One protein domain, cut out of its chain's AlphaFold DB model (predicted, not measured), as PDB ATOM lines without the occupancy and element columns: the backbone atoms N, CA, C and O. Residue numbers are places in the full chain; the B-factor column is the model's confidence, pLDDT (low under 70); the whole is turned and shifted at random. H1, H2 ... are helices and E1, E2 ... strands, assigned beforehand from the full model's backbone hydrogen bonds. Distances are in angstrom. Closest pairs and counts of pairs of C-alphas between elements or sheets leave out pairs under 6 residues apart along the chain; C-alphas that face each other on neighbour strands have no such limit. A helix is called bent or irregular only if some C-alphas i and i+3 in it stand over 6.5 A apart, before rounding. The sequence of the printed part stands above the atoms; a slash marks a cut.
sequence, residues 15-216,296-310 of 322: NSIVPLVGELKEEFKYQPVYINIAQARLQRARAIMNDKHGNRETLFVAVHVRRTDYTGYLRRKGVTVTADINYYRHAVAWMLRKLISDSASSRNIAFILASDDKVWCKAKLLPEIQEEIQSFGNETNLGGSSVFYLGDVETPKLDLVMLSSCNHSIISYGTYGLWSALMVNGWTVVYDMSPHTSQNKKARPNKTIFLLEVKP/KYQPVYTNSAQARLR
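Overview. This is residues 15 to 216 and 296 to 310 of the 322 residues of a protein of Timema bartmani (UniProt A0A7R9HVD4). What shape do these atoms make? A strongly twisted sheet of six strands lies between two layers of helices, H2, H6 and H7 over one face and H4 and H5 over the other, and it curls round H4. H1 packs on H7 away from the sheet, while residues 197 to 204 and 303 to 310, the latter with H8, stick out. What is it built of? The 217 printed residues hold H1 H2 E1 H3 H4 E2 H5 E3 H6 E4 H7 E5 E6 H8 along the chain, eight named helices and six named strands, class mixed; the sheet, E3 E2 E1 E4 E5 E6, is mixed too. How large is it? It is compact, with a radius of gyration of the C-alphas of 17.5 A and spans of 52 by 43 by 40 A.

Along the chain. Where are the strands? E1 is residues 58 to 65, 22.0 A long, and E2 108 to 115, 23.0 A; E3 is 145 to 148, E4 168 to 171, E5 188 to 191 and E6 209 to 211. Where are the helices? H2 is residues 32 to 53, 30.4 A long, H5 118 to 139, 30.1 A, and H4 85 to 101, 24.5 A. H1 is 15 to 27, from C-alpha 15 at (25.701, 45.309, -15.873), H3 68 to 76, H6 156 to 164, H7 175 to 183, and H8 304 to 310, to C-alpha 310 at (50.003, 59.948, -46.597). Which are irregular? H1 is, with C-alphas 19 and 22 7.7 A apart, and H5 only just, with C-alphas 123 and 126 6.8 A apart.

Arrangement. How do the strands pair? E1 is parallel to E2, with N 61 and O 110 2.9 A apart, and to E4, with N 170 and O 62 2.7 A apart. E5 and E6 form an antiparallel hairpin, with N 190 and O 210 3.5 A apart. Which helices touch? H4 and H5, on the same face, touch at a steep tilt of 40 degrees, closest at the C-alphas of Arg 89 and Ile 129, 5.8 A. H2 touches H6 with residues 34 to 42 alone, C-alphas 38 and 162 being closest at 4.8 A; H3 touches no helix and is not on the sheet. Are the helix backbones complete? Every O i to N i+4 pair is within hydrogen-bond range in H2, H4, H6 and H7, but 5 of 9 in H1, 4 of 5 in H3, 14 of 18 in H5 and 2 of 3 in H8.

Size, cuts and confidence. Where is the cut? Residues 217 to 295 are not printed, and C-alphas 216 and 296 are 14.3 A apart. Which link is long? E5 to E6, with 17 residues. Where is confidence low? The pLDDT is under 70 in 63 residues, among them 193 to 216 and 296 to 310.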
ATOM      1  N   ASN A  15      25.844  43.982 -16.493       55.41
ATOM      2  CA  ASN A  15      25.701  45.309 -15.873       55.41
ATOM      3  C   ASN A  15      25.587  45.248 -14.348       55.41
ATOM      4  O   ASN A  15      25.955  46.192 -13.662       55.41
ATOM      5  N   SER A  16      25.057  44.145 -13.818       59.69
ATOM      6  CA  SER A  16      24.965  43.915 -12.380       59.69
ATOM      7  C   SER A  16      26.233  43.277 -11.810       59.69
ATOM      8  O   SER A  16      26.540  43.459 -10.641       59.69
ATOM      9  N   ILE A  17      26.970  42.524 -12.628       67.31
ATOM     10  CA  ILE A  17      28.192  41.815 -12.230       67.31
ATOM     11  C   ILE A  17      29.395  42.759 -12.218       67.31
ATOM     12  O   ILE A  17      30.183  42.732 -11.281       67.31
ATOM     13  N   VAL A  18      29.549  43.581 -13.260       65.69
ATOM     14  CA  VAL A  18      30.739  44.416 -13.479       65.69
ATOM     15  C   VAL A  18      31.044  45.345 -12.296       65.69
ATOM     16  O   VAL A  18      32.197  45.355 -11.863       65.69
ATOM     17  N   PRO A  19      30.067  46.055 -11.701       64.50
ATOM     18  CA  PRO A  19      30.330  46.892 -10.532       64.50
ATOM     19  C   PRO A  19      30.812  46.123  -9.295       64.50
ATOM     20  O   PRO A  19      31.493  46.698  -8.454       64.50
ATOM     21  N   LEU A  20      30.490  44.830  -9.201       68.12
ATOM     22  CA  LEU A  20      30.818  43.956  -8.072       68.12
ATOM     23  C   LEU A  20      32.077  43.113  -8.325       68.12
ATOM     24  O   LEU A  20      32.379  42.203  -7.560       68.12
ATOM     25  N   VAL A  21      32.832  43.379  -9.397       72.44
ATOM     26  CA  VAL A  21      34.014  42.576  -9.765       72.44
ATOM     27  C   VAL A  21      35.057  42.513  -8.647       72.44
ATOM     28  O   VAL A  21      35.701  41.478  -8.498       72.44
ATOM     29  N   GLY A  22      35.207  43.573  -7.846       71.69
ATOM     30  CA  GLY A  22      36.074  43.555  -6.662       71.69
ATOM     31  C   GLY A  22      35.656  42.476  -5.660       71.69
ATOM     32  O   GLY A  22      36.436  41.570  -5.380       71.69
ATOM     33  N   GLU A  23      34.399  42.515  -5.217       78.12
ATOM     34  CA  GLU A  23      33.811  41.537  -4.290       78.12
ATOM     35  C   GLU A  23      33.831  40.114  -4.872       78.12
ATOM     36  O   GLU A  23      34.155  39.148  -4.184       78.12
ATOM     37  N   LEU A  24      33.577  39.969  -6.176       77.94
ATOM     38  CA  LEU A  24      33.645  38.670  -6.849       77.94
ATOM     39  C   LEU A  24      35.048  38.058  -6.797       77.94
ATOM     40  O   LEU A  24      35.164  36.842  -6.678       77.94
ATOM     41  N   LYS A  25      36.116  38.858  -6.877       80.38
ATOM     42  CA  LYS A  25      37.491  38.342  -6.750       80.38
ATOM     43  C   LYS A  25      37.817  37.907  -5.321       80.38
ATOM     44  O   LYS A  25      38.666  37.036  -5.134       80.38
ATOM     45  N   GLU A  26      37.154  38.485  -4.323       80.44
ATOM     46  CA  GLU A  26      37.297  38.080  -2.922       80.44
ATOM     47  C   GLU A  26      36.547  36.779  -2.625       80.44
ATOM     48  O   GLU A  26      37.088  35.912  -1.933       80.44
ATOM     49  N   GLU A  27      35.354  36.624  -3.200       85.62
ATOM     50  CA  GLU A  27      34.508  35.435  -3.066       85.62
ATOM     51  C   GLU A  27      35.076  34.241  -3.851       85.62
ATOM     52  O   GLU A  27      35.254  33.138  -3.329       85.62
ATOM     53  N   PHE A  28      35.424  34.452  -5.123       86.62
ATOM     54  CA  PHE A  28      35.834  33.386  -6.032       86.62
ATOM     55  C   PHE A  28      37.354  33.229  -6.089       86.62
ATOM     56  O   PHE A  28      38.016  33.585  -7.066       86.62
ATOM     57  N   LYS A  29      37.909  32.613  -5.042       88.31
ATOM     58  CA  LYS A  29      39.333  32.262  -4.973       88.31
ATOM     59  C   LYS A  29      39.604  30.889  -5.586       88.31
ATOM     60  O   LYS A  29      39.012  29.879  -5.206       88.31
ATOM     61  N   TYR A  30      40.553  30.833  -6.516       90.06
ATOM     62  CA  TYR A  30      41.016  29.564  -7.074       90.06
ATOM     63  C   TYR A  30      41.808  28.752  -6.045       90.06
ATOM     64  O   TYR A  30      42.537  29.307  -5.223       90.06
ATOM     65  N   GLN A  31      41.720  27.421  -6.128       90.06
ATOM     66  CA  GLN A  31      42.523  26.559  -5.260       90.06
ATOM     67  C   GLN A  31      44.027  26.764  -5.536       90.06
ATOM     68  O   GLN A  31      44.419  26.805  -6.710       90.06
ATOM     69  N   PRO A  32      44.882  26.800  -4.491       92.94
ATOM     70  CA  PRO A  32      46.317  27.060  -4.633       92.94
ATOM     71  C   PRO A  32      47.028  26.137  -5.628       92.94
ATOM     72  O   PRO A  32      47.912  26.580  -6.354       92.94
ATOM     73  N   VAL A  33      46.601  24.874  -5.730       91.75
ATOM     74  CA  VAL A  33      47.170  23.914  -6.688       91.75
ATOM     75  C   VAL A  33      47.088  24.415  -8.134       91.75
ATOM     76  O   VAL A  33      48.073  24.337  -8.863       91.75
ATOM     77  N   TYR A  34      45.959  24.997  -8.549       92.00
ATOM     78  CA  TYR A  34      45.811  25.500  -9.916       92.00
ATOM     79  C   TYR A  34      46.571  26.808 -10.125       92.00
ATOM     80  O   TYR A  34      47.134  27.012 -11.198       92.00
ATOM     81  N   ILE A  35      46.625  27.667  -9.099       91.81
ATOM     82  CA  ILE A  35      47.417  28.902  -9.126       91.81
ATOM     83  C   ILE A  35      48.896  28.579  -9.318       91.81
ATOM     84  O   ILE A  35      49.524  29.137 -10.214       91.81
ATOM     85  N   ASN A  36      49.434  27.625  -8.559       93.25
ATOM     86  CA  ASN A  36      50.839  27.233  -8.645       93.25
ATOM     87  C   ASN A  36      51.192  26.697 -10.040       93.25
ATOM     88  O   ASN A  36      52.215  27.073 -10.613       93.25
ATOM     89  N   ILE A  37      50.325  25.864 -10.630       91.94
ATOM     90  CA  ILE A  37      50.547  25.333 -11.983       91.94
ATOM     91  C   ILE A  37      50.461  26.454 -13.032       91.94
ATOM     92  O   ILE A  37      51.307  26.529 -13.927       91.94
ATOM     93  N   ALA A  38      49.468  27.342 -12.929       91.88
ATOM     94  CA  ALA A  38      49.322  28.478 -13.835       91.88
ATOM     95  C   ALA A  38      50.537  29.418 -13.760       91.88
ATOM     96  O   ALA A  38      51.113  29.762 -14.792       91.88
ATOM     97  N   GLN A  39      50.982  29.764 -12.550       93.19
ATOM     98  CA  GLN A  39      52.164  30.593 -12.326       93.19
ATOM     99  C   GLN A  39      53.429  29.945 -12.887       93.19
ATOM    100  O   GLN A  39      54.179  30.621 -13.584       93.19
ATOM    101  N   ALA A  40      53.639  28.643 -12.679       93.12
ATOM    102  CA  ALA A  40      54.785  27.935 -13.249       93.12
ATOM    103  C   ALA A  40      54.797  28.001 -14.788       93.12
ATOM    104  O   ALA A  40      55.846  28.203 -15.401       93.12
ATOM    105  N   ARG A  41      53.633  27.884 -15.442       92.69
ATOM    106  CA  ARG A  41      53.526  28.009 -16.907       92.69
ATOM    107  C   ARG A  41      53.784  29.433 -17.395       92.69
ATOM    108  O   ARG A  41      54.525  29.614 -18.359       92.69
ATOM    109  N   LEU A  42      53.234  30.438 -16.716       94.06
ATOM    110  CA  LEU A  42      53.497  31.844 -17.035       94.06
ATOM    111  C   LEU A  42      54.974  32.207 -16.805       94.06
ATOM    112  O   LEU A  42      55.567  32.907 -17.623       94.06
ATOM    113  N   GLN A  43      55.608  31.672 -15.761       94.69
ATOM    114  CA  GLN A  43      57.044  31.834 -15.513       94.69
ATOM    115  C   GLN A  43      57.896  31.222 -16.630       94.69
ATOM    116  O   GLN A  43      58.857  31.855 -17.063       94.69
ATOM    117  N   ARG A  44      57.528  30.049 -17.165       94.38
ATOM    118  CA  ARG A  44      58.204  29.471 -18.344       94.38
ATOM    119  C   ARG A  44      58.092  30.383 -19.564       94.38
ATOM    120  O   ARG A  44      59.092  30.630 -20.228       94.38
ATOM    121  N   ALA A  45      56.905  30.924 -19.838       94.75
ATOM    122  CA  ALA A  45      56.735  31.884 -20.928       94.75
ATOM    123  C   ALA A  45      57.569  33.152 -20.709       94.75
ATOM    124  O   ALA A  45      58.224  33.611 -21.639       94.75
ATOM    125  N   ARG A  46      57.628  33.675 -19.478       95.75
ATOM    126  CA  ARG A  46      58.505  34.801 -19.120       95.75
ATOM    127  C   ARG A  46      59.980  34.484 -19.350       95.75
ATOM    128  O   ARG A  46      60.683  35.325 -19.890       95.75
ATOM    129  N   ALA A  47      60.445  33.290 -18.988       95.56
ATOM    130  CA  ALA A  47      61.825  32.877 -19.234       95.56
ATOM    131  C   ALA A  47      62.151  32.873 -20.737       95.56
ATOM    132  O   ALA A  47      63.162  33.441 -21.140       95.56
ATOM    133  N   ILE A  48      61.250  32.341 -21.571       94.88
ATOM    134  CA  ILE A  48      61.394  32.368 -23.037       94.88
ATOM    135  C   ILE A  48      61.374  33.808 -23.571       94.88
ATOM    136  O   ILE A  48      62.142  34.148 -24.468       94.88
ATOM    137  N   MET A  49      60.512  34.674 -23.031       94.00
ATOM    138  CA  MET A  49      60.498  36.093 -23.400       94.00
ATOM    139  C   MET A  49      61.811  36.786 -23.037       94.00
ATOM    140  O   MET A  49      62.319  37.556 -23.841       94.00
ATOM    141  N   ASN A  50      62.368  36.502 -21.862       93.06
ATOM    142  CA  ASN A  50      63.624  37.091 -21.412       93.06
ATOM    143  C   ASN A  50      64.809  36.665 -22.279       93.06
ATOM    144  O   ASN A  50      65.647  37.502 -22.600       93.06
ATOM    145  N   ASP A  51      64.852  35.392 -22.671       93.44
ATOM    146  CA  ASP A  51      65.865  34.852 -23.579       93.44
ATOM    147  C   ASP A  51      65.772  35.497 -24.971       93.44
ATOM    148  O   ASP A  51      66.743  36.038 -25.490       93.44
ATOM    149  N   LYS A  52      64.563  35.538 -25.543       90.88
ATOM    150  CA  LYS A  52      64.346  36.025 -26.910       90.88
ATOM    151  C   LYS A  52      64.409  37.547 -27.048       90.88
ATOM    152  O   LYS A  52      64.805  38.056 -28.093       90.88
ATOM    153  N   HIS A  53      63.950  38.274 -26.033       88.81
ATOM    154  CA  HIS A  53      63.639  39.705 -26.129       88.81
ATOM    155  C   HIS A  53      64.309  40.562 -25.050       88.81
ATOM    156  O   HIS A  53      64.063  41.770 -24.978       88.81
ATOM    157  N   GLY A  54      65.168  39.958 -24.229       88.12
ATOM    158  CA  GLY A  54      65.850  40.607 -23.115       88.12
ATOM    159  C   GLY A  54      65.036  40.593 -21.821       88.12
ATOM    160  O   GLY A  54      63.802  40.559 -21.822       88.12
ATOM    161  N   ASN A  55      65.749  40.635 -20.696       89.38
ATOM    162  CA  ASN A  55      65.165  40.551 -19.361       89.38
ATOM    163  C   ASN A  55      64.423  41.841 -18.987       89.38
ATOM    164  O   ASN A  55      65.033  42.841 -18.608       89.38
ATOM    165  N   ARG A  56      63.097  41.808 -19.111       86.94
ATOM    166  CA  ARG A  56      62.194  42.925 -18.828       86.94
ATOM    167  C   ARG A  56      60.939  42.406 -18.146       86.94
ATOM    168  O   ARG A  56      60.578  41.232 -18.275       86.94
ATOM    169  N   GLU A  57      60.226  43.294 -17.461       89.56
ATOM    170  CA  GLU A  57      58.892  42.960 -16.970       89.56
ATOM    171  C   GLU A  57      58.024  42.466 -18.138       89.56
ATOM    172  O   GLU A  57      57.994  43.074 -19.208       89.56
ATOM    173  N   THR A  58      57.345  41.335 -17.944       92.44
ATOM    174  CA  THR A  58      56.482  40.731 -18.966       92.44
ATOM    175  C   THR A  58      55.025  40.895 -18.570       92.44
ATOM    176  O   THR A  58      54.610  40.341 -17.546       92.44
ATOM    177  N   LEU A  59      54.273  41.607 -19.409       93.38
ATOM    178  CA  LEU A  59      52.818  41.673 -19.366       93.38
ATOM    179  C   LEU A  59      52.230  40.469 -20.096       93.38
ATOM    180  O   LEU A  59      52.625  40.154 -21.221       93.38
ATOM    181  N   PHE A  60      51.255  39.820 -19.472       95.69
ATOM    182  CA  PHE A  60      50.533  38.703 -20.063       95.69
ATOM    183  C   PHE A  60      49.173  39.149 -20.590       95.69
ATOM    184  O   PHE A  60      48.396  39.790 -19.879       95.69
ATOM    185  N   VAL A  61      48.866  38.768 -21.826       96.06
ATOM    186  CA  VAL A  61      47.569  39.000 -22.463       96.06
ATOM    187  C   VAL A  61      46.904  37.650 -22.706       96.06
ATOM    188  O   VAL A  61      47.363  36.873 -23.540       96.06
ATOM    189  N   ALA A  62      45.819  37.360 -21.999       96.00
ATOM    190  CA  ALA A  62      44.996  36.185 -22.246       96.00
ATOM    191  C   ALA A  62      44.337  36.279 -23.631       96.00
ATOM    192  O   ALA A  62      43.803  37.321 -23.993       96.00
ATOM    193  N   VAL A  63      44.341  35.195 -24.404       95.75
ATOM    194  CA  VAL A  63      43.622  35.097 -25.681       95.75
ATOM    195  C   VAL A  63      42.727  33.867 -25.638       95.75
ATOM    196  O   VAL A  63      43.205  32.733 -25.678       95.75
ATOM    197  N   HIS A  64      41.416  34.089 -25.559       94.19
ATOM    198  CA  HIS A  64      40.419  33.028 -25.510       94.19
ATOM    199  C   HIS A  64      39.677  32.864 -26.842       94.19
ATOM    200  O   HIS A  64      38.986  33.767 -27.341       94.19
ATOM    201  N   VAL A  65      39.753  31.650 -27.383       92.62
ATOM    202  CA  VAL A  65      39.118  31.267 -28.644       92.62
ATOM    203  C   VAL A  65      38.069  30.197 -28.383       92.62
ATOM    204  O   VAL A  65      38.425  29.063 -28.076       92.62
ATOM    205  N   ARG A  66      36.784  30.551 -28.519       90.50
ATOM    206  CA  ARG A  66      35.653  29.622 -28.392       90.50
ATOM    207  C   ARG A  66      35.178  29.188 -29.769       90.50
ATOM    208  O   ARG A  66      34.737  30.027 -30.553       90.50
ATOM    209  N   ARG A  67      35.237  27.892 -30.062       88.50
ATOM    210  CA  ARG A  67      34.856  27.337 -31.364       88.50
ATOM    211  C   ARG A  67      33.979  26.095 -31.209       88.50
ATOM    212  O   ARG A  67      32.779  26.262 -31.005       88.50
ATOM    213  N   THR A  68      34.543  24.902 -31.410       85.69
ATOM    214  CA  THR A  68      33.906  23.566 -31.415       85.69
ATOM    215  C   THR A  68      32.370  23.569 -31.567       85.69
ATOM    216  O   THR A  68      31.850  24.010 -32.597       85.69
ATOM    217  N   ASP A  69      31.625  23.106 -30.563       75.31
ATOM    218  CA  ASP A  69      30.162  22.997 -30.547       75.31
ATOM    219  C   ASP A  69      29.456  24.355 -30.674       75.31
ATOM    220  O   ASP A  69      28.352  24.445 -31.228       75.31
ATOM    221  N   TYR A  70      30.110  25.423 -30.218       77.38
ATOM    222  CA  TYR A  70      29.551  26.766 -30.226       77.38
ATOM    223  C   TYR A  70      29.458  27.355 -31.636       77.38
ATOM    224  O   TYR A  70      28.483  28.037 -31.941       77.38
ATOM    225  N   THR A  71      30.384  27.028 -32.545       76.44
ATOM    226  CA  THR A  71      30.252  27.420 -33.965       76.44
ATOM    227  C   THR A  71      28.987  26.833 -34.597       76.44
ATOM    228  O   THR A  71      28.260  27.514 -35.321       76.44
ATOM    229  N   GLY A  72      28.676  25.572 -34.277       75.38
ATOM    230  CA  GLY A  72      27.443  24.917 -34.703       75.38
ATOM    231  C   GLY A  72      26.205  25.540 -34.064       75.38
ATOM    232  O   GLY A  72      25.187  25.702 -34.736       75.38
ATOM    233  N   TYR A  73      26.291  25.914 -32.785       72.69
ATOM    234  CA  TYR A  73      25.230  26.636 -32.086       72.69
ATOM    235  C   TYR A  73      24.932  27.996 -32.731       72.69
ATOM    236  O   TYR A  73      23.777  28.250 -33.069       72.69
ATOM    237  N   LEU A  74      25.953  28.822 -32.973       72.38
ATOM    238  CA  LEU A  74      25.818  30.132 -33.615       72.38
ATOM    239  C   LEU A  74      25.190  30.022 -35.006       72.38
ATOM    240  O   LEU A  74      24.228  30.730 -35.305       72.38
ATOM    241  N   ARG A  75      25.638  29.053 -35.812       74.25
ATOM    242  CA  ARG A  75      25.049  28.784 -37.130       74.25
ATOM    243  C   ARG A  75      23.555  28.458 -37.040       74.25
ATOM    244  O   ARG A  75      22.769  28.983 -37.822       74.25
ATOM    245  N   ARG A  76      23.137  27.633 -36.069       73.31
ATOM    246  CA  ARG A  76      21.711  27.318 -35.834       73.31
ATOM    247  C   ARG A  76      20.892  28.527 -35.372       73.31
ATOM    248  O   ARG A  76      19.676  28.509 -35.513       73.31
ATOM    249  N   LYS A  77      21.536  29.555 -34.816       67.50
ATOM    250  CA  LYS A  77      20.907  30.826 -34.428       67.50
ATOM    251  C   LYS A  77      20.928  31.882 -35.535       67.50
ATOM    252  O   LYS A  77      20.498  33.002 -35.294       67.50
ATOM    253  N   GLY A  78      21.393  31.538 -36.738       67.31
ATOM    254  CA  GLY A  78      21.452  32.467 -37.868       67.31
ATOM    255  C   GLY A  78      22.639  33.433 -37.822       67.31
ATOM    256  O   GLY A  78      22.706  34.343 -38.643       67.31
ATOM    257  N   VAL A  79      23.594  33.235 -36.907       68.06
ATOM    258  CA  VAL A  79      24.836  34.014 -36.870       68.06
ATOM    259  C   VAL A  79      25.765  33.493 -37.962       68.06
ATOM    260  O   VAL A  79      26.224  32.349 -37.916       68.06
ATOM    261  N   THR A  80      26.024  34.333 -38.961       67.44
ATOM    262  CA  THR A  80      26.824  33.989 -40.147       67.44
ATOM    263  C   THR A  80      28.287  34.411 -40.034       67.44
ATOM    264  O   THR A  80      29.131  33.838 -40.719       67.44
ATOM    265  N   VAL A  81      28.602  35.370 -39.155       70.31
ATOM    266  CA  VAL A  81      29.963  35.880 -38.938       70.31
ATOM    267  C   VAL A  81      30.393  35.594 -37.504       70.31
ATOM    268  O   VAL A  81      29.795  36.070 -36.542       70.31
ATOM    269  N   THR A  82      31.446  34.798 -37.362       78.50
ATOM    270  CA  THR A  82      32.053  34.441 -36.073       78.50
ATOM    271  C   THR A  82      33.429  35.077 -35.944       78.50
ATOM    272  O   THR A  82      34.051  35.337 -36.969       78.50
ATOM    273  N   ALA A  83      33.940  35.202 -34.715       83.19
ATOM    274  CA  ALA A  83      35.328  35.574 -34.443       83.19
ATOM    275  C   ALA A  83      36.305  34.756 -35.311       83.19
ATOM    276  O   ALA A  83      36.518  33.559 -35.092       83.19
ATOM    277  N   ASP A  84      36.844  35.405 -36.337       86.00
ATOM    278  CA  ASP A  84      37.719  34.824 -37.345       86.00
ATOM    279  C   ASP A  84      39.175  35.247 -37.106       86.00
ATOM    280  O   ASP A  84      39.497  35.955 -36.152       86.00
ATOM    281  N   ILE A  85      40.079  34.797 -37.976       89.56
ATOM    282  CA  ILE A  85      41.504  35.145 -37.900       89.56
ATOM    283  C   ILE A  85      41.694  36.667 -37.916       89.56
ATOM    284  O   ILE A  85      42.478  37.196 -37.127       89.56
ATOM    285  N   ASN A  86      40.943  37.375 -38.765       85.56
ATOM    286  CA  ASN A  86      41.036  38.825 -38.881       85.56
ATOM    287  C   ASN A  86      40.711  39.504 -37.558       85.56
ATOM    288  O   ASN A  86      41.448  40.392 -37.141       85.56
ATOM    289  N   TYR A  87      39.638  39.103 -36.878       86.56
ATOM    290  CA  TYR A  87      39.317  39.640 -35.561       86.56
ATOM    291  C   TYR A  87      40.517  39.546 -34.605       86.56
ATOM    292  O   TYR A  87      40.922  40.561 -34.037       86.56
ATOM    293  N   TYR A  88      41.124  38.365 -34.478       92.31
ATOM    294  CA  TYR A  88      42.247  38.164 -33.563       92.31
ATOM    295  C   TYR A  88      43.488  38.966 -33.956       92.31
ATOM    296  O   TYR A  88      44.107  39.560 -33.075       92.31
ATOM    297  N   ARG A  89      43.820  39.055 -35.252       90.81
ATOM    298  CA  ARG A  89      44.919  39.911 -35.735       90.81
ATOM    299  C   ARG A  89      44.709  41.363 -35.310       90.81
ATOM    300  O   ARG A  89      45.589  41.971 -34.710       90.81
ATOM    301  N   HIS A  90      43.513  41.908 -35.524       85.44
ATOM    302  CA  HIS A  90      43.223  43.294 -35.146       85.44
ATOM    303  C   HIS A  90      43.189  43.510 -33.637       85.44
ATOM    304  O   HIS A  90      43.665  44.543 -33.170       85.44
ATOM    305  N   ALA A  91      42.668  42.549 -32.875       87.50
ATOM    306  CA  ALA A  91      42.661  42.613 -31.420       87.50
ATOM    307  C   ALA A  91      44.087  42.620 -30.846       87.50
ATOM    308  O   ALA A  91      44.399  43.446 -29.989       87.50
ATOM    309  N   VAL A  92      44.969  41.756 -31.362       91.50
ATOM    310  CA  VAL A  92      46.395  41.718 -30.997       91.50
ATOM    311  C   VAL A  92      47.073  43.031 -31.365       91.50
ATOM    312  O   VAL A  92      47.696  43.656 -30.510       91.50
ATOM    313  N   ALA A  93      46.898  43.502 -32.600       88.50
ATOM    314  CA  ALA A  93      47.503  44.744 -33.063       88.50
ATOM    315  C   ALA A  93      47.016  45.968 -32.270       88.50
ATOM    316  O   ALA A  93      47.762  46.927 -32.075       88.50
ATOM    317  N   TRP A  94      45.758  45.973 -31.824       87.31
ATOM    318  CA  TRP A  94      45.250  47.017 -30.941       87.31
ATOM    319  C   TRP A  94      45.878  46.935 -29.551       87.31
ATOM    320  O   TRP A  94      46.364  47.947 -29.050       87.31
ATOM    321  N   MET A  95      45.916  45.738 -28.956       88.38
ATOM    322  CA  MET A  95      46.488  45.530 -27.626       88.38
ATOM    323  C   MET A  95      47.962  45.938 -27.594       88.38
ATOM    324  O   MET A  95      48.375  46.652 -26.687       88.38
ATOM    325  N   LEU A  96      48.736  45.568 -28.619       88.06
ATOM    326  CA  LEU A  96      50.122  46.008 -28.781       88.06
ATOM    327  C   LEU A  96      50.225  47.537 -28.763       88.06
ATOM    328  O   LEU A  96      50.925  48.085 -27.916       88.06
ATOM    329  N   ARG A  97      49.471  48.239 -29.625       84.44
ATOM    330  CA  ARG A  97      49.467  49.716 -29.662       84.44
ATOM    331  C   ARG A  97      49.125  50.326 -28.309       84.44
ATOM    332  O   ARG A  97      49.785  51.274 -27.897       84.44
ATOM    333  N   LYS A  98      48.112  49.783 -27.630       84.31
ATOM    334  CA  LYS A  98      47.628  50.310 -26.353       84.31
ATOM    335  C   LYS A  98      48.647  50.140 -25.228       84.31
ATOM    336  O   LYS A  98      48.936  51.088 -24.506       84.31
ATOM    337  N   LEU A  99      49.199  48.940 -25.075       83.56
ATOM    338  CA  LEU A  99      50.142  48.654 -23.991       83.56
ATOM    339  C   LEU A  99      51.489  49.350 -24.194       83.56
ATOM    340  O   LEU A  99      52.170  49.667 -23.222       83.56
ATOM    341  N   ILE A 100      51.845  49.628 -25.447       77.88
ATOM    342  CA  ILE A 100      53.041  50.388 -25.802       77.88
ATOM    343  C   ILE A 100      52.835  51.896 -25.610       77.88
ATOM    344  O   ILE A 100      53.768  52.581 -25.200       77.88
ATOM    345  N   SER A 101      51.641  52.440 -25.869       71.81
ATOM    346  CA  SER A 101      51.382  53.871 -25.646       71.81
ATOM    347  C   SER A 101      51.345  54.247 -24.165       71.81
ATOM    348  O   SER A 101      51.756  55.343 -23.801       71.81
ATOM    349  N   ASP A 102      50.850  53.346 -23.311       67.38
ATOM    350  CA  ASP A 102      50.607  53.616 -21.886       67.38
ATOM    351  C   ASP A 102      51.876  53.503 -21.017       67.38
ATOM    352  O   ASP A 102      51.877  53.823 -19.829       67.38
ATOM    353  N   SER A 103      52.987  53.030 -21.571       54.91
ATOM    354  CA  SER A 103      54.266  52.974 -20.873       54.91
ATOM    355  C   SER A 103      55.371  53.108 -21.880       54.91
ATOM    356  O   SER A 103      55.365  52.366 -22.849       54.91
ATOM    357  N   ALA A 104      56.318  54.015 -21.638       53.88
ATOM    358  CA  ALA A 104      57.517  54.214 -22.441       53.88
ATOM    359  C   ALA A 104      58.353  52.912 -22.562       53.88
ATOM    360  O   ALA A 104      59.359  52.716 -21.897       53.88
ATOM    361  N   SER A 105      57.873  51.992 -23.396       61.53
ATOM    362  CA  SER A 105      58.536  50.944 -24.166       61.53
ATOM    363  C   SER A 105      59.591  50.068 -23.491       61.53
ATOM    364  O   SER A 105      60.560  49.671 -24.136       61.53
ATOM    365  N   SER A 106      59.393  49.689 -22.230       71.25
ATOM    366  CA  SER A 106      60.351  48.854 -21.487       71.25
ATOM    367  C   SER A 106      59.839  47.465 -21.092       71.25
ATOM    368  O   SER A 106      60.527  46.766 -20.351       71.25
ATOM    369  N   ARG A 107      58.663  47.030 -21.568       85.81
ATOM    370  CA  ARG A 107      58.059  45.740 -21.181       85.81
ATOM    371  C   ARG A 107      57.959  44.756 -22.338       85.81
ATOM    372  O   ARG A 107      57.728  45.147 -23.478       85.81
ATOM    373  N   ASN A 108      58.083  43.476 -22.014       90.81
ATOM    374  CA  ASN A 108      57.770  42.373 -22.914       90.81
ATOM    375  C   ASN A 108      56.257  42.100 -22.894       90.81
ATOM    376  O   ASN A 108      55.617  42.232 -21.847       90.81
ATOM    377  N   ILE A 109      55.683  41.675 -24.023       93.56
ATOM    378  CA  ILE A 109      54.257  41.319 -24.120       93.56
ATOM    379  C   ILE A 109      54.121  39.855 -24.553       93.56
ATOM    380  O   ILE A 109      54.544  39.461 -25.639       93.56
ATOM    381  N   ALA A 110      53.516  39.033 -23.701       95.25
ATOM    382  CA  ALA A 110      53.285  37.617 -23.955       95.25
ATOM    383  C   ALA A 110      51.785  37.333 -24.107       95.25
ATOM    384  O   ALA A 110      51.023  37.430 -23.145       95.25
ATOM    385  N   PHE A 111      51.359  36.940 -25.305       96.94
ATOM    386  CA  PHE A 111      49.988  36.501 -25.561       96.94
ATOM    387  C   PHE A 111      49.837  35.022 -25.199       96.94
ATOM    388  O   PHE A 111      50.568  34.186 -25.722       96.94
ATOM    389  N   ILE A 112      48.895  34.689 -24.321       95.94
ATOM    390  CA  ILE A 112      48.648  33.331 -23.827       95.94
ATOM    391  C   ILE A 112      47.346  32.811 -24.432       95.94
ATOM    392  O   ILE A 112      46.257  33.210 -24.029       95.94
ATOM    393  N   LEU A 113      47.465  31.930 -25.423       94.38
ATOM    394  CA  LEU A 113      46.353  31.410 -26.213       94.38
ATOM    395  C   LEU A 113      45.787  30.119 -25.608       94.38
ATOM    396  O   LEU A 113      46.511  29.135 -25.447       94.38
ATOM    397  N   ALA A 114      44.476  30.106 -25.360       92.88
ATOM    398  CA  ALA A 114      43.723  28.919 -24.962       92.88
ATOM    399  C   ALA A 114      42.425  28.784 -25.772       92.88
ATOM    400  O   ALA A 114      41.777  29.768 -26.144       92.88
ATOM    401  N   SER A 115      42.059  27.537 -26.074       91.88
ATOM    402  CA  SER A 115      40.899  27.223 -26.906       91.88
ATOM    403  C   SER A 115      40.412  25.798 -26.697       91.88
ATOM    404  O   SER A 115      41.207  24.885 -26.468       91.88
ATOM    405  N   ASP A 116      39.112  25.615 -26.887       89.81
ATOM    406  CA  ASP A 116      38.463  24.323 -27.087       89.81
ATOM    407  C   ASP A 116      38.805  23.678 -28.448       89.81
ATOM    408  O   ASP A 116      38.678  22.468 -28.597       89.81
ATOM    409  N   ASP A 117      39.279  24.453 -29.430       90.62
ATOM    410  CA  ASP A 117      39.684  23.990 -30.764       90.62
ATOM    411  C   ASP A 117      41.195  24.189 -30.975       90.62
ATOM    412  O   ASP A 117      41.676  25.082 -31.682       90.62
ATOM    413  N   LYS A 118      41.976  23.339 -30.299       88.31
ATOM    414  CA  LYS A 118      43.448  23.419 -30.279       88.31
ATOM    415  C   LYS A 118      44.063  23.235 -31.664       88.31
ATOM    416  O   LYS A 118      45.053  23.888 -31.987       88.31
ATOM    417  N   VAL A 119      43.477  22.341 -32.462       90.38
ATOM    418  CA  VAL A 119      43.950  22.006 -33.811       90.38
ATOM    419  C   VAL A 119      43.821  23.222 -34.716       90.38
ATOM    420  O   VAL A 119      44.800  23.615 -35.347       90.38
ATOM    421  N   TRP A 120      42.655  23.874 -34.723       91.75
ATOM    422  CA  TRP A 120      42.462  25.086 -35.511       91.75
ATOM    423  C   TRP A 120      43.377  26.220 -35.048       91.75
ATOM    424  O   TRP A 120      44.002  26.879 -35.878       91.75
ATOM    425  N   CYS A 121      43.517  26.419 -33.733       92.44
ATOM    426  CA  CYS A 121      44.393  27.459 -33.203       92.44
ATOM    427  C   CYS A 121      45.853  27.260 -33.620       92.44
ATOM    428  O   CYS A 121      46.473  28.207 -34.094       92.44
ATOM    429  N   LYS A 122      46.394  26.043 -33.499       91.50
ATOM    430  CA  LYS A 122      47.783  25.750 -33.884       91.50
ATOM    431  C   LYS A 122      48.006  25.844 -35.393       91.50
ATOM    432  O   LYS A 122      49.013  26.400 -35.812       91.50
ATOM    433  N   ALA A 123      47.077  25.321 -36.195       93.44
ATOM    434  CA  ALA A 123      47.250  25.234 -37.644       93.44
ATOM    435  C   ALA A 123      46.927  26.537 -38.389       93.44
ATOM    436  O   ALA A 123      47.466  26.760 -39.467       93.44
ATOM    437  N   LYS A 124      46.016  27.366 -37.863       94.56
ATOM    438  CA  LYS A 124      45.483  28.529 -38.590       94.56
ATOM    439  C   LYS A 124      45.674  29.852 -37.867       94.56
ATOM    440  O   LYS A 124      46.001  30.832 -38.514       94.56
ATOM    441  N   LEU A 125      45.461  29.910 -36.554       93.94
ATOM    442  CA  LEU A 125      45.491  31.190 -35.839       93.94
ATOM    443  C   LEU A 125      46.897  31.595 -35.385       93.94
ATOM    444  O   LEU A 125      47.272  32.758 -35.485       93.94
ATOM    445  N   LEU A 126      47.662  30.647 -34.845       93.44
ATOM    446  CA  LEU A 126      48.966  30.921 -34.256       93.44
ATOM    447  C   LEU A 126      49.957  31.535 -35.265       93.44
ATOM    448  O   LEU A 126      50.563  32.540 -34.895       93.44
ATOM    449  N   PRO A 127      50.084  31.037 -36.516       95.12
ATOM    450  CA  PRO A 127      50.975  31.649 -37.509       95.12
ATOM    451  C   PRO A 127      50.590  33.098 -37.836       95.12
ATOM    452  O   PRO A 127      51.446  33.970 -37.909       95.12
ATOM    453  N   GLU A 128      49.290  33.371 -37.944       95.12
ATOM    454  CA  GLU A 128      48.739  34.691 -38.279       95.12
ATOM    455  C   GLU A 128      48.975  35.716 -37.162       95.12
ATOM    456  O   GLU A 128      49.325  36.866 -37.418       95.12
ATOM    457  N   ILE A 129      48.826  35.299 -35.899       94.56
ATOM    458  CA  ILE A 129      49.160  36.149 -34.749       94.56
ATOM    459  C   ILE A 129      50.675  36.378 -34.670       94.56
ATOM    460  O   ILE A 129      51.107  37.486 -34.359       94.56
ATOM    461  N   GLN A 130      51.491  35.354 -34.942       93.56
ATOM    462  CA  GLN A 130      52.949  35.493 -34.963       93.56
ATOM    463  C   GLN A 130      53.406  36.486 -36.035       93.56
ATOM    464  O   GLN A 130      54.254  37.327 -35.743       93.56
ATOM    465  N   GLU A 131      52.833  36.415 -37.236       92.56
ATOM    466  CA  GLU A 131      53.100  37.358 -38.320       92.56
ATOM    467  C   GLU A 131      52.681  38.785 -37.938       92.56
ATOM    468  O   GLU A 131      53.465  39.717 -38.099       92.56
ATOM    469  N   GLU A 132      51.484  38.969 -37.366       90.56
ATOM    470  CA  GLU A 132      51.012  40.288 -36.922       90.56
ATOM    471  C   GLU A 132      51.945  40.901 -35.864       90.56
ATOM    472  O   GLU A 132      52.293  42.078 -35.950       90.56
ATOM    473  N   ILE A 133      52.409  40.098 -34.897       90.94
ATOM    474  CA  ILE A 133      53.381  40.525 -33.882       90.94
ATOM    475  C   ILE A 133      54.714  40.937 -34.527       90.94
ATOM    476  O   ILE A 133      55.277  41.966 -34.155       90.94
ATOM    477  N   GLN A 134      55.221  40.156 -35.487       87.81
ATOM    478  CA  GLN A 134      56.478  40.457 -36.184       87.81
ATOM    479  C   GLN A 134      56.371  41.734 -37.021       87.81
ATOM    480  O   GLN A 134      57.241  42.598 -36.938       87.81
ATOM    481  N   SER A 135      55.283  41.882 -37.784       85.00
ATOM    482  CA  SER A 135      55.020  43.088 -38.571       85.00
ATOM    483  C   SER A 135      54.958  44.324 -37.679       85.00
ATOM    484  O   SER A 135      55.504  45.360 -38.042       85.00
ATOM    485  N   PHE A 136      54.324  44.215 -36.510       79.88
ATOM    486  CA  PHE A 136      54.245  45.312 -35.556       79.88
ATOM    487  C   PHE A 136      55.620  45.662 -34.961       79.88
ATOM    488  O   PHE A 136      55.981  46.833 -34.892       79.88
ATOM    489  N   GLY A 137      56.410  44.652 -34.581       74.12
ATOM    490  CA  GLY A 137      57.759  44.839 -34.036       74.12
ATOM    491  C   GLY A 137      58.727  45.508 -35.016       74.12
ATOM    492  O   GLY A 137      59.509  46.355 -34.611       74.12
ATOM    493  N   ASN A 138      58.635  45.212 -36.315       65.12
ATOM    494  CA  ASN A 138      59.461  45.880 -37.330       65.12
ATOM    495  C   ASN A 138      59.123  47.374 -37.499       65.12
ATOM    496  O   ASN A 138      59.956  48.149 -37.960       65.12
ATOM    497  N   GLU A 139      57.904  47.789 -37.143       62.75
ATOM    498  CA  GLU A 139      57.468  49.189 -37.210       62.75
ATOM    499  C   GLU A 139      57.852  49.993 -35.957       62.75
ATOM    500  O   GLU A 139      57.839  51.226 -35.989       62.75
ATOM    501  N   THR A 140      58.189  49.320 -34.853       59.28
ATOM    502  CA  THR A 140      58.411  49.953 -33.550       59.28
ATOM    503  C   THR A 140      59.661  49.381 -32.876       59.28
ATOM    504  O   THR A 140      59.671  48.207 -32.538       59.28
ATOM    505  N   ASN A 141      60.689  50.194 -32.601       55.00
ATOM    506  CA  ASN A 141      61.914  49.799 -31.865       55.00
ATOM    507  C   ASN A 141      61.666  49.467 -30.366       55.00
ATOM    508  O   ASN A 141      62.424  49.886 -29.492       55.00
ATOM    509  N   LEU A 142      60.565  48.794 -30.031       58.16
ATOM    510  CA  LEU A 142      59.993  48.703 -28.686       58.16
ATOM    511  C   LEU A 142      59.913  47.234 -28.235       58.16
ATOM    512  O   LEU A 142      60.112  46.324 -29.035       58.16
ATOM    513  N   GLY A 143      59.713  47.020 -26.927       62.84
ATOM    514  CA  GLY A 143      59.870  45.731 -26.234       62.84
ATOM    515  C   GLY A 143      59.309  44.499 -26.959       62.84
ATOM    516  O   GLY A 143      58.317  44.555 -27.685       62.84
ATOM    517  N   GLY A 144      59.962  43.353 -26.765       85.50
ATOM    518  CA  GLY A 144      59.671  42.182 -27.577       85.50
ATOM    519  C   GLY A 144      58.356  41.501 -27.217       85.50
ATOM    520  O   GLY A 144      57.920  41.468 -26.062       85.50
ATOM    521  N   SER A 145      57.714  40.954 -28.242       91.56
ATOM    522  CA  SER A 145      56.385  40.359 -28.152       91.56
ATOM    523  C   SER A 145      56.385  38.936 -28.708       91.56
ATOM    524  O   SER A 145      57.067  38.647 -29.693       91.56
ATOM    525  N   SER A 146      55.632  38.031 -28.081       93.88
ATOM    526  CA  SER A 146      55.424  36.664 -28.584       93.88
ATOM    527  C   SER A 146      54.044  36.138 -28.204       93.88
ATOM    528  O   SER A 146      53.442  36.576 -27.226       93.88
ATOM    529  N   VAL A 147      53.570  35.144 -28.951       95.31
ATOM    530  CA  VAL A 147      52.369  34.373 -28.621       95.31
ATOM    531  C   VAL A 147      52.747  32.945 -28.246       95.31
ATOM    532  O   VAL A 147      53.592  32.318 -28.886       95.31
ATOM    533  N   PHE A 148      52.098  32.435 -27.208       92.75
ATOM    534  CA  PHE A 148      52.299  31.113 -26.650       92.75
ATOM    535  C   PHE A 148      50.982  30.358 -26.629       92.75
ATOM    536  O   PHE A 148      49.967  30.863 -26.156       92.75
ATOM    537  N   TYR A 149      51.020  29.108 -27.070       87.94
ATOM    538  CA  TYR A 149      49.953  28.155 -26.809       87.94
ATOM    539  C   TYR A 149      50.386  27.266 -25.637       87.94
ATOM    540  O   TYR A 149      51.034  26.244 -25.844       87.94
ATOM    541  N   LEU A 150      50.082  27.684 -24.404       73.12
ATOM    542  CA  LEU A 150      50.499  26.983 -23.172       73.12
ATOM    543  C   LEU A 150      49.469  25.951 -22.673       73.12
ATOM    544  O   LEU A 150      49.567  25.464 -21.543       73.12
ATOM    545  N   GLY A 151      48.459  25.647 -23.491       61.44
ATOM    546  CA  GLY A 151      47.445  24.647 -23.175       61.44
ATOM    547  C   GLY A 151      47.994  23.225 -23.298       61.44
ATOM    548  O   GLY A 151      48.383  22.805 -24.391       61.44
ATOM    549  N   ASP A 152      47.961  22.475 -22.196       56.91
ATOM    550  CA  ASP A 152      48.200  21.024 -22.163       56.91
ATOM    551  C   ASP A 152      46.920  20.239 -22.481       56.91
ATOM    552  O   ASP A 152      45.832  20.803 -22.625       56.91
ATOM    553  N   VAL A 153      47.051  18.920 -22.608       54.72
ATOM    554  CA  VAL A 153      45.940  17.968 -22.715       54.72
ATOM    555  C   VAL A 153      44.966  18.182 -21.535       54.72
ATOM    556  O   VAL A 153      45.341  18.113 -20.372       54.72
ATOM    557  N   GLU A 154      43.722  18.528 -21.873       56.19
ATOM    558  CA  GLU A 154      42.515  18.358 -21.045       56.19
ATOM    559  C   GLU A 154      42.457  18.908 -19.604       56.19
ATOM    560  O   GLU A 154      42.131  18.170 -18.682       56.19
ATOM    561  N   THR A 155      42.579  20.222 -19.371       77.56
ATOM    562  CA  THR A 155      41.945  20.805 -18.162       77.56
ATOM    563  C   THR A 155      41.381  22.214 -18.395       77.56
ATOM    564  O   THR A 155      42.067  23.205 -18.150       77.56
ATOM    565  N   PRO A 156      40.084  22.346 -18.748       87.19
ATOM    566  CA  PRO A 156      39.391  23.641 -18.790       87.19
ATOM    567  C   PRO A 156      39.532  24.452 -17.489       87.19
ATOM    568  O   PRO A 156      39.518  25.671 -17.493       87.19
ATOM    569  N   LYS A 157      39.709  23.784 -16.345       89.25
ATOM    570  CA  LYS A 157      39.962  24.455 -15.061       89.25
ATOM    571  C   LYS A 157      41.283  25.229 -15.074       89.25
ATOM    572  O   LYS A 157      41.336  26.365 -14.621       89.25
ATOM    573  N   LEU A 158      42.344  24.612 -15.590       89.94
ATOM    574  CA  LEU A 158      43.680  25.192 -15.574       89.94
ATOM    575  C   LEU A 158      43.834  26.289 -16.621       89.94
ATOM    576  O   LEU A 158      44.429  27.321 -16.330       89.94
ATOM    577  N   ASP A 159      43.258  26.089 -17.806       91.31
ATOM    578  CA  ASP A 159      43.207  27.127 -18.833       91.31
ATOM    579  C   ASP A 159      42.471  28.366 -18.292       91.31
ATOM    580  O   ASP A 159      42.941  29.484 -18.475       91.31
ATOM    581  N   LEU A 160      41.370  28.189 -17.549       92.62
ATOM    582  CA  LEU A 160      40.623  29.303 -16.960       92.62
ATOM    583  C   LEU A 160      41.474  30.076 -15.947       92.62
ATOM    584  O   LEU A 160      41.568  31.297 -16.029       92.62
ATOM    585  N   VAL A 161      42.141  29.362 -15.035       93.31
ATOM    586  CA  VAL A 161      43.015  29.957 -14.009       93.31
ATOM    587  C   VAL A 161      44.198  30.682 -14.648       93.31
ATOM    588  O   VAL A 161      44.555  31.781 -14.222       93.31
ATOM    589  N   MET A 162      44.789  30.108 -15.697       92.94
ATOM    590  CA  MET A 162      45.902  30.714 -16.423       92.94
ATOM    591  C   MET A 162      45.485  32.008 -17.124       92.94
ATOM    592  O   MET A 162      46.158  33.026 -16.967       92.94
ATOM    593  N   LEU A 163      44.360  31.995 -17.845       93.88
ATOM    594  CA  LEU A 163      43.849  33.196 -18.504       93.88
ATOM    595  C   LEU A 163      43.441  34.268 -17.478       93.88
ATOM    596  O   LEU A 163      43.726  35.443 -17.679       93.88
ATOM    597  N   SER A 164      42.825  33.883 -16.354       92.88
ATOM    598  CA  SER A 164      42.493  34.800 -15.251       92.88
ATOM    599  C   SER A 164      43.718  35.398 -14.552       92.88
ATOM    600  O   SER A 164      43.603  36.453 -13.943       92.88
ATOM    601  N   SER A 165      44.879  34.739 -14.635       93.19
ATOM    602  CA  SER A 165      46.141  35.211 -14.046       93.19
ATOM    603  C   SER A 165      46.902  36.195 -14.951       93.19
ATOM    604  O   SER A 165      47.981  36.660 -14.583       93.19
ATOM    605  N   CYS A 166      46.382  36.492 -16.146       95.06
ATOM    606  CA  CYS A 166      46.969  37.464 -17.067       95.06
ATOM    607  C   CYS A 166      46.628  38.915 -16.673       95.06
ATOM    608  O   CYS A 166      45.706  39.181 -15.905       95.06
ATOM    609  N   ASN A 167      47.365  39.879 -17.231       92.94
ATOM    610  CA  ASN A 167      47.139  41.308 -16.998       92.94
ATOM    611  C   ASN A 167      45.975  41.852 -17.841       92.94
ATOM    612  O   ASN A 167      45.184  42.654 -17.356       92.94
ATOM    613  N   HIS A 168      45.879  41.405 -19.093       91.88
ATOM    614  CA  HIS A 168      44.896  41.847 -20.088       91.88
ATOM    615  C   HIS A 168      44.223  40.641 -20.742       91.88
ATOM    616  O   HIS A 168      44.702  39.516 -20.596       91.88
ATOM    617  N   SER A 169      43.143  40.863 -21.492       91.44
ATOM    618  CA  SER A 169      42.426  39.781 -22.171       91.44
ATOM    619  C   SER A 169      41.948  40.151 -23.578       91.44
ATOM    620  O   SER A 169      41.678  41.305 -23.899       91.44
ATOM    621  N   ILE A 170      41.843  39.150 -24.442       92.56
ATOM    622  CA  ILE A 170      41.204  39.179 -25.753       92.56
ATOM    623  C   ILE A 170      40.260  37.983 -25.778       92.56
ATOM    624  O   ILE A 170      40.700  36.835 -25.681       92.56
ATOM    625  N   ILE A 171      38.961  38.230 -25.910       88.12
ATOM    626  CA  ILE A 171      37.943  37.184 -25.848       88.12
ATOM    627  C   ILE A 171      37.011  37.258 -27.049       88.12
ATOM    628  O   ILE A 171      36.567  38.322 -27.463       88.12
ATOM    629  N   SER A 172      36.659  36.090 -27.578       84.19
ATOM    630  CA  SER A 172      35.569  35.965 -28.548       84.19
ATOM    631  C   SER A 172      34.212  36.163 -27.865       84.19
ATOM    632  O   SER A 172      33.774  37.279 -27.624       84.19
ATOM    633  N   TYR A 173      33.552  35.063 -27.528       78.50
ATOM    634  CA  TYR A 173      32.237  35.023 -26.906       78.50
ATOM    635  C   TYR A 173      32.156  33.836 -25.950       78.50
ATOM    636  O   TYR A 173      33.028  32.961 -25.917       78.50
ATOM    637  N   GLY A 174      31.065  33.783 -25.193       75.38
ATOM    638  CA  GLY A 174      30.795  32.695 -24.266       75.38
ATOM    639  C   GLY A 174      31.235  32.997 -22.838       75.38
ATOM    640  O   GLY A 174      32.051  33.876 -22.564       75.38
ATOM    641  N   THR A 175      30.666  32.226 -21.920       77.69
ATOM    642  CA  THR A 175      30.805  32.414 -20.470       77.69
ATOM    643  C   THR A 175      32.232  32.214 -19.977       77.69
ATOM    644  O   THR A 175      32.675  32.917 -19.077       77.69
ATOM    645  N   TYR A 176      32.967  31.299 -20.603       87.06
ATOM    646  CA  TYR A 176      34.339  30.977 -20.236       87.06
ATOM    647  C   TYR A 176      35.294  32.165 -20.443       87.06
ATOM    648  O   TYR A 176      36.034  32.542 -19.536       87.06
ATOM    649  N   GLY A 177      35.237  32.794 -21.623       85.00
ATOM    650  CA  GLY A 177      36.032  33.988 -21.918       85.00
ATOM    651  C   GLY A 177      35.612  35.173 -21.053       85.00
ATOM    652  O   GLY A 177      36.469  35.861 -20.508       85.00
ATOM    653  N   LEU A 178      34.301  35.362 -20.865       83.06
ATOM    654  CA  LEU A 178      33.771  36.418 -20.004       83.06
ATOM    655  C   LEU A 178      34.283  36.292 -18.563       83.06
ATOM    656  O   LEU A 178      34.736  37.279 -17.997       83.06
ATOM    657  N   TRP A 179      34.268  35.086 -17.986       87.06
ATOM    658  CA  TRP A 179      34.807  34.860 -16.645       87.06
ATOM    659  C   TRP A 179      36.289  35.226 -16.559       87.06
ATOM    660  O   TRP A 179      36.688  35.973 -15.670       87.06
ATOM    661  N   SER A 180      37.103  34.757 -17.510       87.88
ATOM    662  CA  SER A 180      38.519  35.132 -17.564       87.88
ATOM    663  C   SER A 180      38.702  36.653 -17.611       87.88
ATOM    664  O   SER A 180      39.520  37.175 -16.858       87.88
ATOM    665  N   ALA A 181      37.923  37.356 -18.437       84.62
ATOM    666  CA  ALA A 181      37.983  38.809 -18.566       84.62
ATOM    667  C   ALA A 181      37.561  39.566 -17.296       84.62
ATOM    668  O   ALA A 181      38.145  40.597 -16.989       84.62
ATOM    669  N   LEU A 182      36.591  39.058 -16.528       81.38
ATOM    670  CA  LEU A 182      36.214  39.658 -15.240       81.38
ATOM    671  C   LEU A 182      37.345  39.553 -14.203       81.38
ATOM    672  O   LEU A 182      37.458  40.392 -13.314       81.38
ATOM    673  N   MET A 183      38.191  38.526 -14.314       86.94
ATOM    674  CA  MET A 183      39.260  38.260 -13.350       86.94
ATOM    675  C   MET A 183      40.556  39.026 -13.644       86.94
ATOM    676  O   MET A 183      41.307  39.295 -12.705       86.94
ATOM    677  N   VAL A 184      40.802  39.456 -14.887       84.50
ATOM    678  CA  VAL A 184      41.962  40.313 -15.192       84.50
ATOM    679  C   VAL A 184      41.757  41.733 -14.644       84.50
ATOM    680  O   VAL A 184      40.631  42.164 -14.398       84.50
ATOM    681  N   ASN A 185      42.849  42.458 -14.391       77.00
ATOM    682  CA  ASN A 185      42.810  43.831 -13.856       77.00
ATOM    683  C   ASN A 185      43.042  44.911 -14.926       77.00
ATOM    684  O   ASN A 185      43.030  46.097 -14.609       77.00
ATOM    685  N   GLY A 186      43.294  44.520 -16.175       81.56
ATOM    686  CA  GLY A 186      43.572  45.437 -17.272       81.56
ATOM    687  C   GLY A 186      42.554  45.356 -18.405       81.56
ATOM    688  O   GLY A 186      41.489  44.754 -18.294       81.56
ATOM    689  N   TRP A 187      42.919  45.959 -19.537       82.75
ATOM    690  CA  TRP A 187      42.115  45.980 -20.758       82.75
ATOM    691  C   TRP A 187      41.651  44.598 -21.225       82.75
ATOM    692  O   TRP A 187      42.446  43.662 -21.327       82.75
ATOM    693  N   THR A 188      40.375  44.518 -21.597       82.19
ATOM    694  CA  THR A 188      39.803  43.383 -22.323       82.19
ATOM    695  C   THR A 188      39.289  43.838 -23.684       82.19
ATOM    696  O   THR A 188      38.504  44.780 -23.740       82.19
ATOM    697  N   VAL A 189      39.687  43.139 -24.750       83.19
ATOM    698  CA  VAL A 189      39.129  43.265 -26.106       83.19
ATOM    699  C   VAL A 189      38.081  42.181 -26.328       83.19
ATOM    700  O   VAL A 189      38.375  40.998 -26.171       83.19
ATOM    701  N   VAL A 190      36.875  42.566 -26.741       79.75
ATOM    702  CA  VAL A 190      35.747  41.641 -26.966       79.75
ATOM    703  C   VAL A 190      35.326  41.641 -28.440       79.75
ATOM    704  O   VAL A 190      35.364  42.688 -29.087       79.75
ATOM    705  N   TYR A 191      34.943  40.480 -28.979       77.56
ATOM    706  CA  TYR A 191      34.383  40.357 -30.331       77.56
ATOM    707  C   TYR A 191      32.961  40.929 -30.424       77.56
ATOM    708  O   TYR A 191      32.103  40.592 -29.615       77.56
ATOM    709  N   ASP A 192      32.689  41.741 -31.447       71.81
ATOM    710  CA  ASP A 192      31.355  42.280 -31.728       71.81
ATOM    711  C   ASP A 192      30.460  41.244 -32.429       71.81
ATOM    712  O   ASP A 192      30.746  40.848 -33.557       71.81
ATOM    713  N   MET A 193      29.363  40.822 -31.789       65.88
ATOM    714  CA  MET A 193      28.345  39.964 -32.426       65.88
ATOM    715  C   MET A 193      27.124  40.729 -32.952       65.88
ATOM    716  O   MET A 193      26.148  40.101 -33.359       65.88
ATOM    717  N   SER A 194      27.135  42.062 -32.932       57.16
ATOM    718  CA  SER A 194      26.011  42.871 -33.404       57.16
ATOM    719  C   SER A 194      25.721  42.573 -34.874       57.16
ATOM    720  O   SER A 194      26.640  42.605 -35.699       57.16
ATOM    721  N   PRO A 195      24.455  42.306 -35.243       49.62
ATOM    722  CA  PRO A 195      24.105  42.074 -36.632       49.62
ATOM    723  C   PRO A 195      24.438  43.318 -37.461       49.62
ATOM    724  O   PRO A 195      23.976  44.422 -37.167       49.62
ATOM    725  N   HIS A 196      25.238  43.143 -38.514       47.59
ATOM    726  CA  HIS A 196      25.473  44.193 -39.498       47.59
ATOM    727  C   HIS A 196      24.139  44.531 -40.174       47.59
ATOM    728  O   HIS A 196      23.605  43.734 -40.947       47.59
ATOM    729  N   THR A 197      23.572  45.700 -39.875       36.81
ATOM    730  CA  THR A 197      22.358  46.166 -40.543       36.81
ATOM    731  C   THR A 197      22.623  46.305 -42.041       36.81
ATOM    732  O   THR A 197      23.629  46.851 -42.495       36.81
ATOM    733  N   SER A 198      21.697  45.769 -42.828       35.38
ATOM    734  CA  SER A 198      21.755  45.536 -44.275       35.38
ATOM    735  C   SER A 198      21.874  46.793 -45.155       35.38
ATOM    736  O   SER A 198      21.821  46.680 -46.378       35.38
ATOM    737  N   GLN A 199      22.102  47.975 -44.577       36.41
ATOM    738  CA  GLN A 199      22.282  49.228 -45.315       36.41
ATOM    739  C   GLN A 199      23.719  49.487 -45.790       36.41
ATOM    740  O   GLN A 199      23.949  50.436 -46.528       36.41
ATOM    741  N   ASN A 200      24.688  48.628 -45.455       34.19
ATOM    742  CA  ASN A 200      26.086  48.827 -45.843       34.19
ATOM    743  C   ASN A 200      26.724  47.577 -46.472       34.19
ATOM    744  O   ASN A 200      27.808  47.147 -46.093       34.19
ATOM    745  N   LYS A 201      26.097  47.021 -47.519       32.28
ATOM    746  CA  LYS A 201      26.670  45.920 -48.331       32.28
ATOM    747  C   LYS A 201      27.997  46.270 -49.044       32.28
ATOM    748  O   LYS A 201      28.605  45.393 -49.647       32.28
ATOM    749  N   LYS A 202      28.459  47.526 -48.977       31.70
ATOM    750  CA  LYS A 202      29.773  47.980 -49.476       31.70
ATOM    751  C   LYS A 202      30.772  48.346 -48.368       31.70
ATOM    752  O   LYS A 202      31.918  48.667 -48.683       31.70
ATOM    753  N   ALA A 203      30.389  48.284 -47.091       34.19
ATOM    754  CA  ALA A 203      31.332  48.493 -45.999       34.19
ATOM    755  C   ALA A 203      32.051  47.172 -45.704       34.19
ATOM    756  O   ALA A 203      31.443  46.187 -45.294       34.19
ATOM    757  N   ARG A 204      33.365  47.161 -45.947       38.25
ATOM    758  CA  ARG A 204      34.294  46.115 -45.495       38.25
ATOM    759  C   ARG A 204      34.043  45.814 -44.005       38.25
ATOM    760  O   ARG A 204      33.651  46.745 -43.303       38.25
ATOM    761  N   PRO A 205      34.271  44.576 -43.517       34.72
ATOM    762  CA  PRO A 205      34.004  44.198 -42.128       34.72
ATOM    763  C   PRO A 205      34.774  45.125 -41.177       34.72
ATOM    764  O   PRO A 205      35.973  44.961 -40.942       34.72
ATOM    765  N   ASN A 206      34.094  46.161 -40.688       37.44
ATOM    766  CA  ASN A 206      34.671  47.151 -39.798       37.44
ATOM    767  C   ASN A 206      34.635  46.583 -38.381       37.44
ATOM    768  O   ASN A 206      33.623  46.596 -37.691       37.44
ATOM    769  N   LYS A 207      35.802  46.046 -38.039       45.31
ATOM    770  CA  LYS A 207      36.425  45.780 -36.742       45.31
ATOM    771  C   LYS A 207      35.953  46.742 -35.642       45.31
ATOM    772  O   LYS A 207      36.505  47.830 -35.495       45.31
ATOM    773  N   THR A 208      34.991  46.323 -34.829       40.97
ATOM    774  CA  THR A 208      34.700  46.998 -33.557       40.97
ATOM    775  C   THR A 208      35.378  46.217 -32.435       40.97
ATOM    776  O   THR A 208      35.156  45.019 -32.282       40.97
ATOM    777  N   ILE A 209      36.245  46.890 -31.680       44.28
ATOM    778  CA  ILE A 209      36.903  46.370 -30.479       44.28
ATOM    779  C   ILE A 209      36.255  47.082 -29.290       44.28
ATOM    780  O   ILE A 209      36.270  48.309 -29.240       44.28
ATOM    781  N   PHE A 210      35.667  46.328 -28.360       47.75
ATOM    782  CA  PHE A 210      35.129  46.892 -27.116       47.75
ATOM    783  C   PHE A 210      36.180  46.891 -26.020       47.75
ATOM    784  O   PHE A 210      36.935  45.927 -25.913       47.75
ATOM    785  N   LEU A 211      36.173  47.952 -25.210       43.69
ATOM    786  CA  LEU A 211      37.035  48.134 -24.048       43.69
ATOM    787  C   LEU A 211      36.183  48.137 -22.785       43.69
ATOM    788  O   LEU A 211      35.201  48.869 -22.697       43.69
ATOM    789  N   LEU A 212      36.576  47.313 -21.818       48.75
ATOM    790  CA  LEU A 212      35.987  47.266 -20.484       48.75
ATOM    791  C   LEU A 212      36.884  48.057 -19.514       48.75
ATOM    792  O   LEU A 212      38.039  47.697 -19.309       48.75
ATOM    793  N   GLU A 213      36.335  49.118 -18.928       40.03
ATOM    794  CA  GLU A 213      36.885  49.938 -17.834       40.03
ATOM    795  C   GLU A 213      35.794  50.100 -16.760       40.03
ATOM    796  O   GLU A 213      34.836  50.849 -16.935       40.03
ATOM    797  N   VAL A 214      35.887  49.337 -15.670       41.38
ATOM    798  CA  VAL A 214      34.829  49.226 -14.654       41.38
ATOM    799  C   VAL A 214      34.649  50.545 -13.898       41.38
ATOM    800  O   VAL A 214      35.530  50.946 -13.139       41.38
ATOM    801  N   LYS A 215      33.487  51.187 -14.047       33.62
ATOM    802  CA  LYS A 215      33.027  52.235 -13.128       33.62
ATOM    803  C   LYS A 215      31.982  51.668 -12.160       33.62
ATOM    804  O   LYS A 215      31.068  50.976 -12.607       33.62
ATOM    805  N   PRO A 216      32.097  51.932 -10.848       34.22
ATOM    806  CA  PRO A 216      31.183  51.376  -9.862       34.22
ATOM    807  C   PRO A 216      29.849  52.133  -9.860       34.22
ATOM    808  O   PRO A 216      29.791  53.315  -9.528       34.22
ATOM    809  N   LYS A 296      34.443  54.171 -22.160       33.06
ATOM    810  CA  LYS A 296      35.106  55.016 -23.164       33.06
ATOM    811  C   LYS A 296      35.350  54.225 -24.455       33.06
ATOM    812  O   LYS A 296      36.303  53.462 -24.580       33.06
ATOM    813  N   TYR A 297      34.477  54.448 -25.428       36.69
ATOM    814  CA  TYR A 297      34.565  53.942 -26.790       36.69
ATOM    815  C   TYR A 297      35.748  54.563 -27.545       36.69
ATOM    816  O   TYR A 297      35.875  55.786 -27.616       36.69
ATOM    817  N   GLN A 298      36.568  53.725 -28.186       37.53
ATOM    818  CA  GLN A 298      37.367  54.142 -29.339       37.53
ATOM    819  C   GLN A 298      37.227  53.118 -30.475       37.53
ATOM    820  O   GLN A 298      37.622  51.964 -30.306       37.53
ATOM    821  N   PRO A 299      36.692  53.508 -31.647       36.12
ATOM    822  CA  PRO A 299      36.676  52.642 -32.811       36.12
ATOM    823  C   PRO A 299      38.097  52.470 -33.331       36.12
ATOM    824  O   PRO A 299      38.804  53.438 -33.620       36.12
ATOM    825  N   VAL A 300      38.510  51.220 -33.490       36.66
ATOM    826  CA  VAL A 300      39.835  50.889 -34.007       36.66
ATOM    827  C   VAL A 300      39.755  50.802 -35.521       36.66
ATOM    828  O   VAL A 300      39.602  49.733 -36.109       36.66
ATOM    829  N   TYR A 301      39.874  51.952 -36.175       35.25
ATOM    830  CA  TYR A 301      40.083  51.992 -37.615       35.25
ATOM    831  C   TYR A 301      41.536  51.619 -37.913       35.25
ATOM    832  O   TYR A 301      42.449  52.434 -37.783       35.25
ATOM    833  N   THR A 302      41.782  50.379 -38.338       35.34
ATOM    834  CA  THR A 302      43.083  50.023 -38.913       35.34
ATOM    835  C   THR A 302      43.195  50.658 -40.297       35.34
ATOM    836  O   THR A 302      42.838  50.042 -41.300       35.34
ATOM    837  N   ASN A 303      43.702  51.881 -40.374       37.41
ATOM    838  CA  ASN A 303      44.149  52.444 -41.638       37.41
ATOM    839  C   ASN A 303      45.657  52.234 -41.809       37.41
ATOM    840  O   ASN A 303      46.413  53.189 -41.972       37.41
ATOM    841  N   SER A 304      46.085  50.969 -41.861       41.56
ATOM    842  CA  SER A 304      47.409  50.617 -42.402       41.56
ATOM    843  C   SER A 304      47.558  51.080 -43.864       41.56
ATOM    844  O   SER A 304      48.661  51.359 -44.324       41.56
ATOM    845  N   ALA A 305      46.441  51.283 -44.577       36.75
ATOM    846  CA  ALA A 305      46.419  51.857 -45.921       36.75
ATOM    847  C   ALA A 305      46.509  53.402 -45.965       36.75
ATOM    848  O   ALA A 305      47.183  53.932 -46.847       36.75
ATOM    849  N   GLN A 306      45.896  54.157 -45.036       39.22
ATOM    850  CA  GLN A 306      45.974  55.635 -45.098       39.22
ATOM    851  C   GLN A 306      47.322  56.181 -44.616       39.22
ATOM    852  O   GLN A 306      47.760  57.212 -45.121       39.22
ATOM    853  N   ALA A 307      48.014  55.485 -43.706       39.38
ATOM    854  CA  ALA A 307      49.379  55.849 -43.319       39.38
ATOM    855  C   ALA A 307      50.365  55.719 -44.501       39.38
ATOM    856  O   ALA A 307      51.226  56.578 -44.684       39.38
ATOM    857  N   ARG A 308      50.181  54.705 -45.364       45.88
ATOM    858  CA  ARG A 308      50.962  54.523 -46.602       45.88
ATOM    859  C   ARG A 308      50.616  55.562 -47.678       45.88
ATOM    860  O   ARG A 308      51.522  56.113 -48.290       45.88
ATOM    861  N   LEU A 309      49.336  55.909 -47.845       40.62
ATOM    862  CA  LEU A 309      48.900  56.955 -48.787       40.62
ATOM    863  C   LEU A 309      49.348  58.369 -48.384       40.62
ATOM    864  O   LEU A 309      49.623  59.188 -49.256       40.62
ATOM    865  N   ARG A 310      49.458  58.665 -47.079       41.12
ATOM    866  CA  ARG A 310      50.003  59.948 -46.597       41.12
ATOM    867  C   ARG A 310      51.508  60.076 -46.848       41.12
ATOM    868  O   ARG A 310      51.940  61.154 -47.232       41.12
TER     869      ARG A 310